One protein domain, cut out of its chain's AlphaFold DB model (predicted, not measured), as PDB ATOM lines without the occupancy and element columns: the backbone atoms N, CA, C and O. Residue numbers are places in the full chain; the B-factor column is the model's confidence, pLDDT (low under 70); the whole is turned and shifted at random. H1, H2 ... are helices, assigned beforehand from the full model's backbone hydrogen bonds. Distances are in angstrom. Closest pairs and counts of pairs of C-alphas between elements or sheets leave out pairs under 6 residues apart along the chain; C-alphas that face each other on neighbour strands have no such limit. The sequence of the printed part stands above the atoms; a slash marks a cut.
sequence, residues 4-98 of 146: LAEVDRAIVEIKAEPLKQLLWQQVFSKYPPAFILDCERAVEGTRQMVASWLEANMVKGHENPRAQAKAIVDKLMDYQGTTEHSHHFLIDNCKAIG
ATOM      1  N   LEU A   4      27.970 -12.654  47.316       91.12
ATOM      2  CA  LEU A   4      26.834 -11.767  47.017       91.12
ATOM      3  C   LEU A   4      26.732 -11.429  45.519       91.12
ATOM      4  O   LEU A   4      25.641 -11.421  44.961       91.12
ATOM      5  N   ALA A   5      27.869 -11.253  44.839       89.75
ATOM      6  CA  ALA A   5      27.890 -11.022  43.395       89.75
ATOM      7  C   ALA A   5      27.490 -12.279  42.600       89.75
ATOM      8  O   ALA A   5      26.917 -12.162  41.517       89.75
ATOM      9  N   GLU A   6      27.771 -13.480  43.119       91.94
ATOM     10  CA  GLU A   6      27.268 -14.731  42.533       91.94
ATOM     11  C   GLU A   6      25.744 -14.826  42.656       91.94
ATOM     12  O   GLU A   6      25.085 -15.215  41.693       91.94
ATOM     13  N   VAL A   7      25.178 -14.415  43.796       94.12
ATOM     14  CA  VAL A   7      23.722 -14.338  44.001       94.12
ATOM     15  C   VAL A   7      23.083 -13.357  43.017       94.12
ATOM     16  O   VAL A   7      22.136 -13.728  42.321       94.12
ATOM     17  N   ASP A   8      23.628 -12.145  42.885       93.31
ATOM     18  CA  ASP A   8      23.120 -11.142  41.938       93.31
ATOM     19  C   ASP A   8      23.165 -11.654  40.495       93.31
ATOM     20  O   ASP A   8      22.182 -11.568  39.747       93.31
ATOM     21  N   ARG A   9      24.293 -12.259  40.108       94.31
ATOM     22  CA  ARG A   9      24.466 -12.869  38.789       94.31
ATOM     23  C   ARG A   9      23.464 -13.998  38.555       94.31
ATOM     24  O   ARG A   9      22.872 -14.056  37.478       94.31
ATOM     25  N   ALA A  10      23.245 -14.864  39.542       95.75
ATOM     26  CA  ALA A  10      22.284 -15.956  39.447       95.75
ATOM     27  C   ALA A  10      20.866 -15.438  39.196       95.75
ATOM     28  O   ALA A  10      20.169 -15.944  38.319       95.75
ATOM     29  N   ILE A  11      20.450 -14.388  39.910       95.94
ATOM     30  CA  ILE A  11      19.131 -13.771  39.731       95.94
ATOM     31  C   ILE A  11      18.967 -13.239  38.303       95.94
ATOM     32  O   ILE A  11      17.923 -13.459  37.683       95.94
ATOM     33  N   VAL A  12      19.980 -12.551  37.767       97.44
ATOM     34  CA  VAL A  12      19.958 -12.026  36.392       97.44
ATOM     35  C   VAL A  12      19.896 -13.164  35.370       97.44
ATOM     36  O   VAL A  12      19.058 -13.141  34.468       97.44
ATOM     37  N   GLU A  13      20.741 -14.180  35.523       97.25
ATOM     38  CA  GLU A  13      20.821 -15.300  34.586       97.25
ATOM     39  C   GLU A  13      19.564 -16.177  34.585       97.25
ATOM     40  O   GLU A  13      19.116 -16.570  33.511       97.25
ATOM     41  N   ILE A  14      18.963 -16.449  35.749       97.69
ATOM     42  CA  ILE A  14      17.718 -17.229  35.859       97.69
ATOM     43  C   ILE A  14      16.547 -16.475  35.219       97.69
ATOM     44  O   ILE A  14      15.715 -17.086  34.552       97.69
ATOM     45  N   LYS A  15      16.477 -15.147  35.386       97.38
ATOM     46  CA  LYS A  15      15.438 -14.326  34.741       97.38
ATOM     47  C   LYS A  15      15.556 -14.338  33.216       97.38
ATOM     48  O   LYS A  15      14.533 -14.326  32.540       97.38
ATOM     49  N   ALA A  16      16.780 -14.346  32.690       97.88
ATOM     50  CA  ALA A  16      17.033 -14.396  31.252       97.88
ATOM     51  C   ALA A  16      16.815 -15.802  30.665       97.88
ATOM     52  O   ALA A  16      16.279 -15.936  29.568       97.88
ATOM     53  N   GLU A  17      17.216 -16.846  31.392       97.56
ATOM     54  CA  GLU A  17      17.112 -18.240  30.969       97.56
ATOM     55  C   GLU A  17      16.684 -19.126  32.155       97.56
ATOM     56  O   GLU A  17      17.533 -19.607  32.912       97.56
ATOM     57  N   PRO A  18      15.372 -19.392  32.322       96.69
ATOM     58  CA  PRO A  18      14.841 -20.090  33.499       96.69
ATOM     59  C   PRO A  18      15.458 -21.467  33.772       96.69
ATOM     60  O   PRO A  18      15.565 -21.879  34.926       96.69
ATOM     61  N   LEU A  19      15.936 -22.171  32.738       97.06
ATOM     62  CA  LEU A  19      16.609 -23.467  32.890       97.06
ATOM     63  C   LEU A  19      17.917 -23.380  33.695       97.06
ATOM     64  O   LEU A  19      18.300 -24.361  34.337       97.06
ATOM     65  N   LYS A  20      18.569 -22.209  33.755       97.06
ATOM     66  CA  LYS A  20      19.759 -21.992  34.596       97.06
ATOM     67  C   LYS A  20      19.473 -22.118  36.089       97.06
ATOM     68  O   LYS A  20      20.415 -22.293  36.860       97.06
ATOM     69  N   GLN A  21      18.205 -22.112  36.512       97.12
ATOM     70  CA  GLN A  21      17.833 -22.433  37.889       97.12
ATOM     71  C   GLN A  21      18.387 -23.800  38.317       97.12
ATOM     72  O   GLN A  21      18.837 -23.927  39.451       97.12
ATOM     73  N   LEU A  22      18.421 -24.797  37.420       96.31
ATOM     74  CA  LEU A  22      18.964 -26.125  37.726       96.31
ATOM     75  C   LEU A  22      20.453 -26.065  38.085       96.31
ATOM     76  O   LEU A  22      20.885 -26.725  39.025       96.31
ATOM     77  N   LEU A  23      21.230 -25.242  37.374       96.06
ATOM     78  CA  LEU A  23      22.650 -25.031  37.656       96.06
ATOM     79  C   LEU A  23      22.840 -24.306  38.993       96.06
ATOM     80  O   LEU A  23      23.540 -24.801  39.876       96.06
ATOM     81  N   TRP A  24      22.190 -23.153  39.161       96.44
ATOM     82  CA  TRP A  24      22.341 -22.322  40.356       96.44
ATOM     83  C   TRP A  24      21.818 -23.009  41.624       96.44
ATOM     84  O   TRP A  24      22.404 -22.845  42.690       96.44
ATOM     85  N   GLN A  25      20.796 -23.865  41.518       95.69
ATOM     86  CA  GLN A  25      20.338 -24.698  42.632       95.69
ATOM     87  C   GLN A  25      21.434 -25.657  43.123       95.69
ATOM     88  O   GLN A  25      21.577 -25.832  44.329       95.69
ATOM     89  N   GLN A  26      22.228 -26.251  42.221       95.44
ATOM     90  CA  GLN A  26      23.352 -27.126  42.594       95.44
ATOM     91  C   GLN A  26      24.534 -26.356  43.194       95.44
ATOM     92  O   GLN A  26      25.315 -26.914  43.963       95.44
ATOM     93  N   VAL A  27      24.694 -25.083  42.828       94.62
ATOM     94  CA  VAL A  27      25.698 -24.201  43.435       94.62
ATOM     95  C   VAL A  27      25.272 -23.852  44.861       94.62
ATOM     96  O   VAL A  27      26.012 -24.122  45.805       94.62
ATOM     97  N   PHE A  28      24.057 -23.327  45.031       94.62
ATOM     98  CA  PHE A  28      23.570 -22.845  46.326       94.62
ATOM     99  C   PHE A  28      23.206 -23.957  47.313       94.62
ATOM    100  O   PHE A  28      23.239 -23.715  48.516       94.62
ATOM    101  N   SER A  29      22.940 -25.185  46.857       95.06
ATOM    102  CA  SER A  29      22.726 -26.335  47.751       95.06
ATOM    103  C   SER A  29      23.947 -26.675  48.614       95.06
ATOM    104  O   SER A  29      23.810 -27.364  49.623       95.06
ATOM    105  N   LYS A  30      25.136 -26.193  48.233       94.56
ATOM    106  CA  LYS A  30      26.384 -26.378  48.984       94.56
ATOM    107  C   LYS A  30      26.551 -25.379  50.128       94.56
ATOM    108  O   LYS A  30      27.422 -25.578  50.970       94.56
ATOM    109  N   TYR A  31      25.776 -24.295  50.147       95.25
ATOM    110  CA  TYR A  31      25.889 -23.284  51.189       95.25
ATOM    111  C   TYR A  31      25.168 -23.745  52.461       95.25
ATOM    112  O   TYR A  31      24.034 -24.227  52.382       95.25
ATOM    113  N   PRO A  32      25.787 -23.597  53.646       95.56
ATOM    114  CA  PRO A  32      25.102 -23.897  54.892       95.56
ATOM    115  C   PRO A  32      23.946 -22.909  55.135       95.56
ATOM    116  O   PRO A  32      23.913 -21.820  54.547       95.56
ATOM    117  N   PRO A  33      22.989 -23.257  56.015       95.81
ATOM    118  CA  PRO A  33      21.915 -22.347  56.399       95.81
ATOM    119  C   PRO A  33      22.449 -20.973  56.832       95.81
ATOM    120  O   PRO A  33      23.473 -20.894  57.503       95.81
ATOM    121  N   ALA A  34      21.740 -19.905  56.454       95.38
ATOM    122  CA  ALA A  34      22.066 -18.499  56.741       95.38
ATOM    123  C   ALA A  34      23.377 -17.938  56.142       95.38
ATOM    124  O   ALA A  34      23.624 -16.744  56.276       95.38
ATOM    125  N   PHE A  35      24.160 -18.722  55.393       96.31
ATOM    126  CA  PHE A  35      25.468 -18.296  54.873       96.31
ATOM    127  C   PHE A  35      25.456 -16.983  54.069       96.31
ATOM    128  O   PHE A  35      26.313 -16.124  54.264       96.31
ATOM    129  N   ILE A  36      24.475 -16.810  53.175       95.31
ATOM    130  CA  ILE A  36      24.338 -15.587  52.365       95.31
ATOM    131  C   ILE A  36      24.060 -14.377  53.269       95.31
ATOM    132  O   ILE A  36      24.701 -13.342  53.123       95.31
ATOM    133  N   LEU A  37      23.170 -14.534  54.254       95.50
ATOM    134  CA  LEU A  37      22.845 -13.480  55.216       95.50
ATOM    135  C   LEU A  37      24.057 -13.108  56.080       95.50
ATOM    136  O   LEU A  37      24.268 -11.937  56.390       95.50
ATOM    137  N   ASP A  38      24.876 -14.086  56.457       96.50
ATOM    138  CA  ASP A  38      26.111 -13.824  57.192       96.50
ATOM    139  C   ASP A  38      27.126 -13.063  56.330       96.50
ATOM    140  O   ASP A  38      27.795 -12.159  56.830       96.50
ATOM    141  N   CYS A  39      27.182 -13.344  55.025       94.50
ATOM    142  CA  CYS A  39      27.983 -12.573  54.075       94.50
ATOM    143  C   CYS A  39      27.490 -11.118  53.958       94.50
ATOM    144  O   CYS A  39      28.304 -10.197  54.000       94.50
ATOM    145  N   GLU A  40      26.175 -10.888  53.870       94.25
ATOM    146  CA  GLU A  40      25.581  -9.539  53.869       94.25
ATOM    147  C   GLU A  40      25.939  -8.770  55.149       94.25
ATOM    148  O   GLU A  40      26.429  -7.639  55.095       94.25
ATOM    149  N   ARG A  41      25.765  -9.412  56.311       96.00
ATOM    150  CA  ARG A  41      26.105  -8.836  57.619       96.00
ATOM    151  C   ARG A  41      27.593  -8.546  57.755       96.00
ATOM    152  O   ARG A  41      27.949  -7.516  58.318       96.00
ATOM    153  N   ALA A  42      28.461  -9.422  57.255       94.00
ATOM    154  CA  ALA A  42      29.906  -9.224  57.297       94.00
ATOM    155  C   ALA A  42      30.335  -8.020  56.450       94.00
ATOM    156  O   ALA A  42      31.153  -7.213  56.901       94.00
ATOM    157  N   VAL A  43      29.758  -7.861  55.253       91.81
ATOM    158  CA  VAL A  43      30.004  -6.692  54.398       91.81
ATOM    159  C   VAL A  43      29.554  -5.415  55.104       91.81
ATOM    160  O   VAL A  43      30.340  -4.473  55.206       91.81
ATOM    161  N   GLU A  44      28.336  -5.388  55.643       94.31
ATOM    162  CA  GLU A  44      27.804  -4.201  56.318       94.31
ATOM    163  C   GLU A  44      28.571  -3.868  57.606       94.31
ATOM    164  O   GLU A  44      28.969  -2.725  57.825       94.31
ATOM    165  N   GLY A  45      28.864  -4.874  58.430       96.12
ATOM    166  CA  GLY A  45      29.649  -4.704  59.650       96.12
ATOM    167  C   GLY A  45      31.053  -4.173  59.363       96.12
ATOM    168  O   GLY A  45      31.524  -3.271  60.054       96.12
ATOM    169  N   THR A  46      31.699  -4.658  58.298       94.44
ATOM    170  CA  THR A  46      33.014  -4.157  57.867       94.44
ATOM    171  C   THR A  46      32.930  -2.699  57.422       94.44
ATOM    172  O   THR A  46      33.753  -1.887  57.851       94.44
ATOM    173  N   ARG A  47      31.911  -2.336  56.626       94.81
ATOM    174  CA  ARG A  47      31.675  -0.947  56.191       94.81
ATOM    175  C   ARG A  47      31.548  -0.006  57.382       94.81
ATOM    176  O   ARG A  47      32.236   1.012  57.440       94.81
ATOM    177  N   GLN A  48      30.700  -0.364  58.343       96.62
ATOM    178  CA  GLN A  48      30.461   0.439  59.542       96.62
ATOM    179  C   GLN A  48      31.716   0.562  60.409       96.62
ATOM    180  O   GLN A  48      32.066   1.661  60.839       96.62
ATOM    181  N   MET A  49      32.421  -0.549  60.628       97.12
ATOM    182  CA  MET A  49      33.623  -0.586  61.456       97.12
ATOM    183  C   MET A  49      34.723   0.314  60.886       97.12
ATOM    184  O   MET A  49      35.218   1.195  61.590       97.12
ATOM    185  N   VAL A  50      35.059   0.161  59.602       96.19
ATOM    186  CA  VAL A  50      36.119   0.957  58.966       96.19
ATOM    187  C   VAL A  50      35.722   2.432  58.873       96.19
ATOM    188  O   VAL A  50      36.549   3.299  59.161       96.19
ATOM    189  N   ALA A  51      34.459   2.738  58.553       97.19
ATOM    190  CA  ALA A  51      33.969   4.116  58.545       97.19
ATOM    191  C   ALA A  51      34.122   4.768  59.927       97.19
ATOM    192  O   ALA A  51      34.616   5.891  60.018       97.19
ATOM    193  N   SER A  52      33.789   4.041  61.001       97.88
ATOM    194  CA  SER A  52      33.925   4.537  62.375       97.88
ATOM    195  C   SER A  52      35.382   4.842  62.745       97.88
ATOM    196  O   SER A  52      35.668   5.860  63.376       97.88
ATOM    197  N   TRP A  53      36.328   4.005  62.305       97.69
ATOM    198  CA  TRP A  53      37.753   4.206  62.563       97.69
ATOM    199  C   TRP A  53      38.315   5.402  61.808       97.69
ATOM    200  O   TRP A  53      39.078   6.177  62.388       97.69
ATOM    201  N   LEU A  54      37.935   5.568  60.540       97.56
ATOM    202  CA  LEU A  54      38.341   6.718  59.736       97.56
ATOM    203  C   LEU A  54      37.788   8.015  60.329       97.56
ATOM    204  O   LEU A  54      38.555   8.957  60.529       97.56
ATOM    205  N   GLU A  55      36.496   8.040  60.664       97.44
ATOM    206  CA  GLU A  55      35.818   9.199  61.255       97.44
ATOM    207  C   GLU A  55      36.448   9.609  62.594       97.44
ATOM    208  O   GLU A  55      36.730  10.786  62.812       97.44
ATOM    209  N   ALA A  56      36.730   8.642  63.472       97.50
ATOM    210  CA  ALA A  56      37.313   8.905  64.786       97.50
ATOM    211  C   ALA A  56      38.812   9.256  64.747       97.50
ATOM    212  O   ALA A  56      39.327   9.811  65.719       97.50
ATOM    213  N   ASN A  57      39.511   8.937  63.651       96.88
ATOM    214  CA  ASN A  57      40.955   9.125  63.525       96.88
ATOM    215  C   ASN A  57      41.309   9.910  62.258       96.88
ATOM    216  O   ASN A  57      41.347  11.138  62.280       96.88
ATOM    217  N   MET A  58      41.587   9.202  61.161       95.69
ATOM    218  CA  MET A  58      42.279   9.727  59.981       95.69
ATOM    219  C   MET A  58      41.623  10.971  59.368       95.69
ATOM    220  O   MET A  58      42.344  11.851  58.900       95.69
ATOM    221  N   VAL A  59      40.286  11.058  59.387       96.25
ATOM    222  CA  VAL A  59      39.535  12.183  58.802       96.25
ATOM    223  C   VAL A  59      38.820  13.055  59.839       96.25
ATOM    224  O   VAL A  59      38.043  13.929  59.468       96.25
ATOM    225  N   LYS A  60      39.109  12.879  61.135       96.31
ATOM    226  CA  LYS A  60      38.444  13.587  62.247       96.31
ATOM    227  C   LYS A  60      38.446  15.114  62.105       96.31
ATOM    228  O   LYS A  60      37.505  15.767  62.542       96.31
ATOM    229  N   GLY A  61      39.511  15.684  61.539       94.38
ATOM    230  CA  GLY A  61      39.687  17.132  61.381       94.38
ATOM    231  C   GLY A  61      39.099  17.731  60.099       94.38
ATOM    232  O   GLY A  61      39.257  18.928  59.880       94.38
ATOM    233  N   HIS A  62      38.475  16.930  59.234       94.25
ATOM    234  CA  HIS A  62      37.866  17.430  58.002       94.25
ATOM    235  C   HIS A  62      36.494  18.070  58.260       94.25
ATOM    236  O   HIS A  62      35.876  17.841  59.294       94.25
ATOM    237  N   GLU A  63      35.998  18.860  57.303       93.75
ATOM    238  CA  GLU A  63      34.720  19.585  57.417       93.75
ATOM    239  C   GLU A  63      33.517  18.649  57.631       93.75
ATOM    240  O   GLU A  63      32.614  18.953  58.408       93.75
ATOM    241  N   ASN A  64      33.522  17.476  56.985       95.62
ATOM    242  CA  ASN A  64      32.506  16.439  57.176       95.62
ATOM    243  C   ASN A  64      33.151  15.040  57.276       95.62
ATOM    244  O   ASN A  64      33.162  14.287  56.293       95.62
ATOM    245  N   PRO A  65      33.683  14.673  58.460       95.38
ATOM    246  CA  PRO A  65      34.428  13.428  58.665       95.38
ATOM    247  C   PRO A  65      33.613  12.184  58.314       95.38
ATOM    248  O   PRO A  65      34.127  11.261  57.688       95.38
ATOM    249  N   ARG A  66      32.317  12.182  58.644       96.31
ATOM    250  CA  ARG A  66      31.407  11.064  58.371       96.31
ATOM    251  C   ARG A  66      31.205  10.831  56.876       96.31
ATOM    252  O   ARG A  66      31.285   9.694  56.410       96.31
ATOM    253  N   ALA A  67      30.933  11.894  56.114       96.44
ATOM    254  CA  ALA A  67      30.748  11.779  54.668       96.44
ATOM    255  C   ALA A  67      32.042  11.329  53.978       96.44
ATOM    256  O   ALA A  67      32.007  10.466  53.100       96.44
ATOM    257  N   GLN A  68      33.185  11.859  54.415       96.19
ATOM    258  CA  GLN A  68      34.483  11.490  53.863       96.19
ATOM    259  C   GLN A  68      34.873  10.048  54.201       96.19
ATOM    260  O   GLN A  68      35.301   9.315  53.313       96.19
ATOM    261  N   ALA A  69      34.671   9.608  55.445       97.31
ATOM    262  CA  ALA A  69      34.900   8.223  55.850       97.31
ATOM    263  C   ALA A  69      34.069   7.251  55.002       97.31
ATOM    264  O   ALA A  69      34.604   6.268  54.491       97.31
ATOM    265  N   LYS A  70      32.784   7.561  54.781       96.12
ATOM    266  CA  LYS A  70      31.910   6.755  53.919       96.12
ATOM    267  C   LYS A  70      32.427   6.691  52.479       96.12
ATOM    268  O   LYS A  70      32.539   5.600  51.933       96.12
ATOM    269  N   ALA A  71      32.805   7.830  51.896       95.38
ATOM    270  CA  ALA A  71      33.334   7.884  50.534       95.38
ATOM    271  C   ALA A  71      34.637   7.077  50.365       95.38
ATOM    272  O   ALA A  71      34.839   6.436  49.335       95.38
ATOM    273  N   ILE A  72      35.514   7.083  51.375       95.44
ATOM    274  CA  ILE A  72      36.739   6.271  51.380       95.44
ATOM    275  C   ILE A  72      36.391   4.779  51.457       95.44
ATOM    276  O   ILE A  72      36.915   3.994  50.670       95.44
ATOM    277  N   VAL A  73      35.497   4.379  52.369       94.75
ATOM    278  CA  VAL A  73      35.058   2.979  52.514       94.75
ATOM    279  C   VAL A  73      34.410   2.460  51.235       94.75
ATOM    280  O   VAL A  73      34.693   1.335  50.832       94.75
ATOM    281  N   ASP A  74      33.591   3.277  50.572       92.25
ATOM    282  CA  ASP A  74      32.960   2.913  49.302       92.25
ATOM    283  C   ASP A  74      34.003   2.556  48.235       92.25
ATOM    284  O   ASP A  74      33.821   1.568  47.530       92.25
ATOM    285  N   LYS A  75      35.125   3.287  48.178       90.44
ATOM    286  CA  LYS A  75      36.241   2.988  47.267       90.44
ATOM    287  C   LYS A  75      37.072   1.782  47.712       90.44
ATOM    288  O   LYS A  75      37.481   0.987  46.874       90.44
ATOM    289  N   LEU A  76      37.329   1.632  49.015       88.69
ATOM    290  CA  LEU A  76      38.074   0.486  49.559       88.69
ATOM    291  C   LEU A  76      37.335  -0.842  49.357       88.69
ATOM    292  O   LEU A  76      37.966  -1.890  49.259       88.69
ATOM    293  N   MET A  77      36.004  -0.793  49.316       84.38
ATOM    294  CA  MET A  77      35.133  -1.956  49.167       84.38
ATOM    295  C   MET A  77      34.519  -2.068  47.767       84.38
ATOM    296  O   MET A  77      33.537  -2.793  47.592       84.38
ATOM    297  N   ASP A  78      35.070  -1.364  46.774       79.81
ATOM    298  CA  ASP A  78      34.678  -1.536  45.380       79.81
ATOM    299  C   ASP A  78      35.388  -2.755  44.768       79.81
ATOM    300  O   ASP A  78      36.576  -2.748  44.426       79.81
ATOM    301  N   TYR A  79      34.624  -3.838  44.646       65.44
ATOM    302  CA  TYR A  79      35.083  -5.121  44.123       65.44
ATOM    303  C   TYR A  79      35.084  -5.192  42.589       65.44
ATOM    304  O   TYR A  79      35.493  -6.218  42.044       65.44
ATOM    305  N   GLN A  80      34.616  -4.157  41.876       60.47
ATOM    306  CA  GLN A  80      34.627  -4.165  40.407       60.47
ATOM    307  C   GLN A  80      36.024  -3.885  39.830       60.47
ATOM    308  O   GLN A  80      36.332  -4.365  38.741       60.47
ATOM    309  N   GLY A  81      36.879  -3.164  40.563       55.44
ATOM    310  CA  GLY A  81      38.246  -2.827  40.141       55.44
ATOM    311  C   GLY A  81      39.357  -3.701  40.736       55.44
ATOM    312  O   GLY A  81      40.499  -3.608  40.295       55.44
ATOM    313  N   THR A  82      39.051  -4.545  41.727       56.22
ATOM    314  CA  THR A  82      40.038  -5.368  42.445       56.22
ATOM    315  C   THR A  82      39.826  -6.845  42.108       56.22
ATOM    316  O   THR A  82      38.881  -7.495  42.552       56.22
ATOM    317  N   THR A  83      40.689  -7.387  41.250       56.59
ATOM    318  CA  THR A  83      40.562  -8.754  40.714       56.59
ATOM    319  C   THR A  83      40.755  -9.843  41.774       56.59
ATOM    320  O   THR A  83      40.270 -10.958  41.587       56.59
ATOM    321  N   GLU A  84      41.401  -9.529  42.904       61.31
ATOM    322  CA  GLU A  84      41.761 -10.486  43.954       61.31
ATOM    323  C   GLU A  84      41.669  -9.866  45.358       61.31
ATOM    324  O   GLU A  84      41.957  -8.685  45.554       61.31
ATOM    325  N   HIS A  85      41.339 -10.688  46.364       64.75
ATOM    326  CA  HIS A  85      41.328 -10.286  47.782       64.75
ATOM    327  C   HIS A  85      42.692  -9.786  48.292       64.75
ATOM    328  O   HIS A  85      42.752  -9.121  49.324       64.75
ATOM    329  N   SER A  86      43.777 -10.090  47.577       65.56
ATOM    330  CA  SER A  86      45.149  -9.682  47.895       65.56
ATOM    331  C   SER A  86      45.620  -8.461  47.099       65.56
ATOM    332  O   SER A  86      46.822  -8.220  47.012       65.56
ATOM    333  N   HIS A  87      44.703  -7.686  46.510       73.19
ATOM    334  CA  HIS A  87      45.073  -6.483  45.773       73.19
ATOM    335  C   HIS A  87      45.783  -5.472  46.686       73.19
ATOM    336  O   HIS A  87      45.217  -4.964  47.657       73.19
ATOM    337  N   HIS A  88      47.037  -5.171  46.360       80.75
ATOM    338  CA  HIS A  88      47.838  -4.210  47.103       80.75
ATOM    339  C   HIS A  88      47.514  -2.777  46.660       80.75
ATOM    340  O   HIS A  88      47.548  -2.457  45.472       80.75
ATOM    341  N   PHE A  89      47.223  -1.893  47.615       84.69
ATOM    342  CA  PHE A  89      47.026  -0.473  47.333       84.69
ATOM    343  C   PHE A  89      48.360   0.269  47.408       84.69
ATOM    344  O   PHE A  89      48.949   0.399  48.479       84.69
ATOM    345  N   LEU A  90      48.812   0.788  46.266       90.31
ATOM    346  CA  LEU A  90      49.947   1.710  46.211       90.31
ATOM    347  C   LEU A  90      49.612   3.033  46.911       90.31
ATOM    348  O   LEU A  90      48.449   3.441  46.964       90.31
ATOM    349  N   ILE A  91      50.636   3.734  47.402       92.44
ATOM    350  CA  ILE A  91      50.472   4.985  48.160       92.44
ATOM    351  C   ILE A  91      49.668   6.046  47.396       92.44
ATOM    352  O   ILE A  91      48.809   6.703  47.984       92.44
ATOM    353  N   ASP A  92      49.879   6.170  46.087       92.38
ATOM    354  CA  ASP A  92      49.154   7.134  45.257       92.38
ATOM    355  C   ASP A  92      47.674   6.775  45.135       92.38
ATOM    356  O   ASP A  92      46.818   7.655  45.209       92.38
ATOM    357  N   ASN A  93      47.352   5.479  45.060       90.56
ATOM    358  CA  ASN A  93      45.968   5.011  45.090       90.56
ATOM    359  C   ASN A  93      45.332   5.337  46.444       90.56
ATOM    360  O   ASN A  93      44.229   5.874  46.479       90.56
ATOM    361  N   CYS A  94      46.038   5.085  47.551       93.00
ATOM    362  CA  CYS A  94      45.579   5.439  48.896       93.00
ATOM    363  C   CYS A  94      45.279   6.944  49.022       93.00
ATOM    364  O   CYS A  94      44.218   7.330  49.518       93.00
ATOM    365  N   LYS A  95      46.171   7.802  48.516       93.69
ATOM    366  CA  LYS A  95      45.956   9.256  48.478       93.69
ATOM    367  C   LYS A  95      44.751   9.618  47.600       93.69
ATOM    368  O   LYS A  95      43.887  10.376  48.035       93.69
ATOM    369  N   ALA A  96      44.634   9.031  46.409       92.88
ATOM    370  CA  ALA A  96      43.547   9.296  45.462       92.88
ATOM    371  C   ALA A  96      42.160   8.872  45.983       92.88
ATOM    372  O   ALA A  96      41.142   9.511  45.685       92.88
ATOM    373  N   ILE A  97      42.082   7.807  46.787       92.44
ATOM    374  CA  ILE A  97      40.817   7.412  47.415       92.44
ATOM    375  C   ILE A  97      40.424   8.329  48.582       92.44
ATOM    376  O   ILE A  97      39.238   8.391  48.903       92.44
ATOM    377  N   GLY A  98      41.370   9.105  49.127       93.19
ATOM    378  CA  GLY A  98      41.144  10.106  50.174       93.19
ATOM    379  C   GLY A  98      41.757   9.759  51.531       93.19
ATOM    380  O   GLY A  98      41.434  10.425  52.516       93.19
TER     381      GLY A  98
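Overview. This is residues 4 to 98 of the 146 residues of an uncharacterized protein of Mesorhizobium albiziae (UniProt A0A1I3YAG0). One long helix, H3, makes the spine of a loose, elongated model: a helical hairpin, H1 and H2, sits at the end where H3 begins, and towards its other end H4 folds back across H3, with the short H5 beside H4 after a wandering loop. The printed part has 95 residues with five named helices, H1 to H5 in chain order, no named strand, and the class all helix. It is loose, with a radius of gyration of the C-alphas of 17.7 A, and a rod spanning 54 by 27 by 23 A.

Arrangement. H1, residues 4 to 16, and H2, residues 18 to 28, form a helical hairpin: they touch, closest at the C-alphas of Ile 14 and Lys 20, 5.3 A apart, at a shallow tilt of 22 degrees, opposite ways. H1 only just touches H3, residues 35 to 56, with 3 pairs of C-alphas within 8 A and with residue 4 alone of H1; the closest C-alphas, of Leu 4 and Ile 36, are 7.0 A apart. H2 and H3 are apart. H4, residues 65 to 76, touches residues 47 to 55 of H3 at a steep tilt of 46 degrees, opposite ways, closest at the C-alphas of Ala 51 and Ala 69, 5.0 A. H5, residues 91 to 97, only just touches H4, with 3 pairs within 8 A, closest at the C-alphas of Ile 72 and Ile 97, 5.8 A. The helix packing is mostly crossed, with 1 of 4 touching pairs at a shallow tilt. Every O i to N i+4 pair is within hydrogen-bond range in H1, H3, H4 and H5; in H2, 5 of 7 are.

Along the chain. H1 begins at C-alpha 4, (26.834, -11.767, 47.017), and is 18.7 A long; H2 is 15.8 A. H3, 31.3 A, ends at C-alpha 56, (37.313, 8.905, 64.786). H4 is 16.2 A; H5, 10.0 A, ends at C-alpha 97, (40.817, 7.412, 47.415).

Size, cuts and confidence. The farthest C-alphas, of Leu 19 and Gly 61, are 54.7 A apart. The printed part has no cut. The link from H4 to H5 is long, and residues 79 to 86 are under 70 in pLDDT.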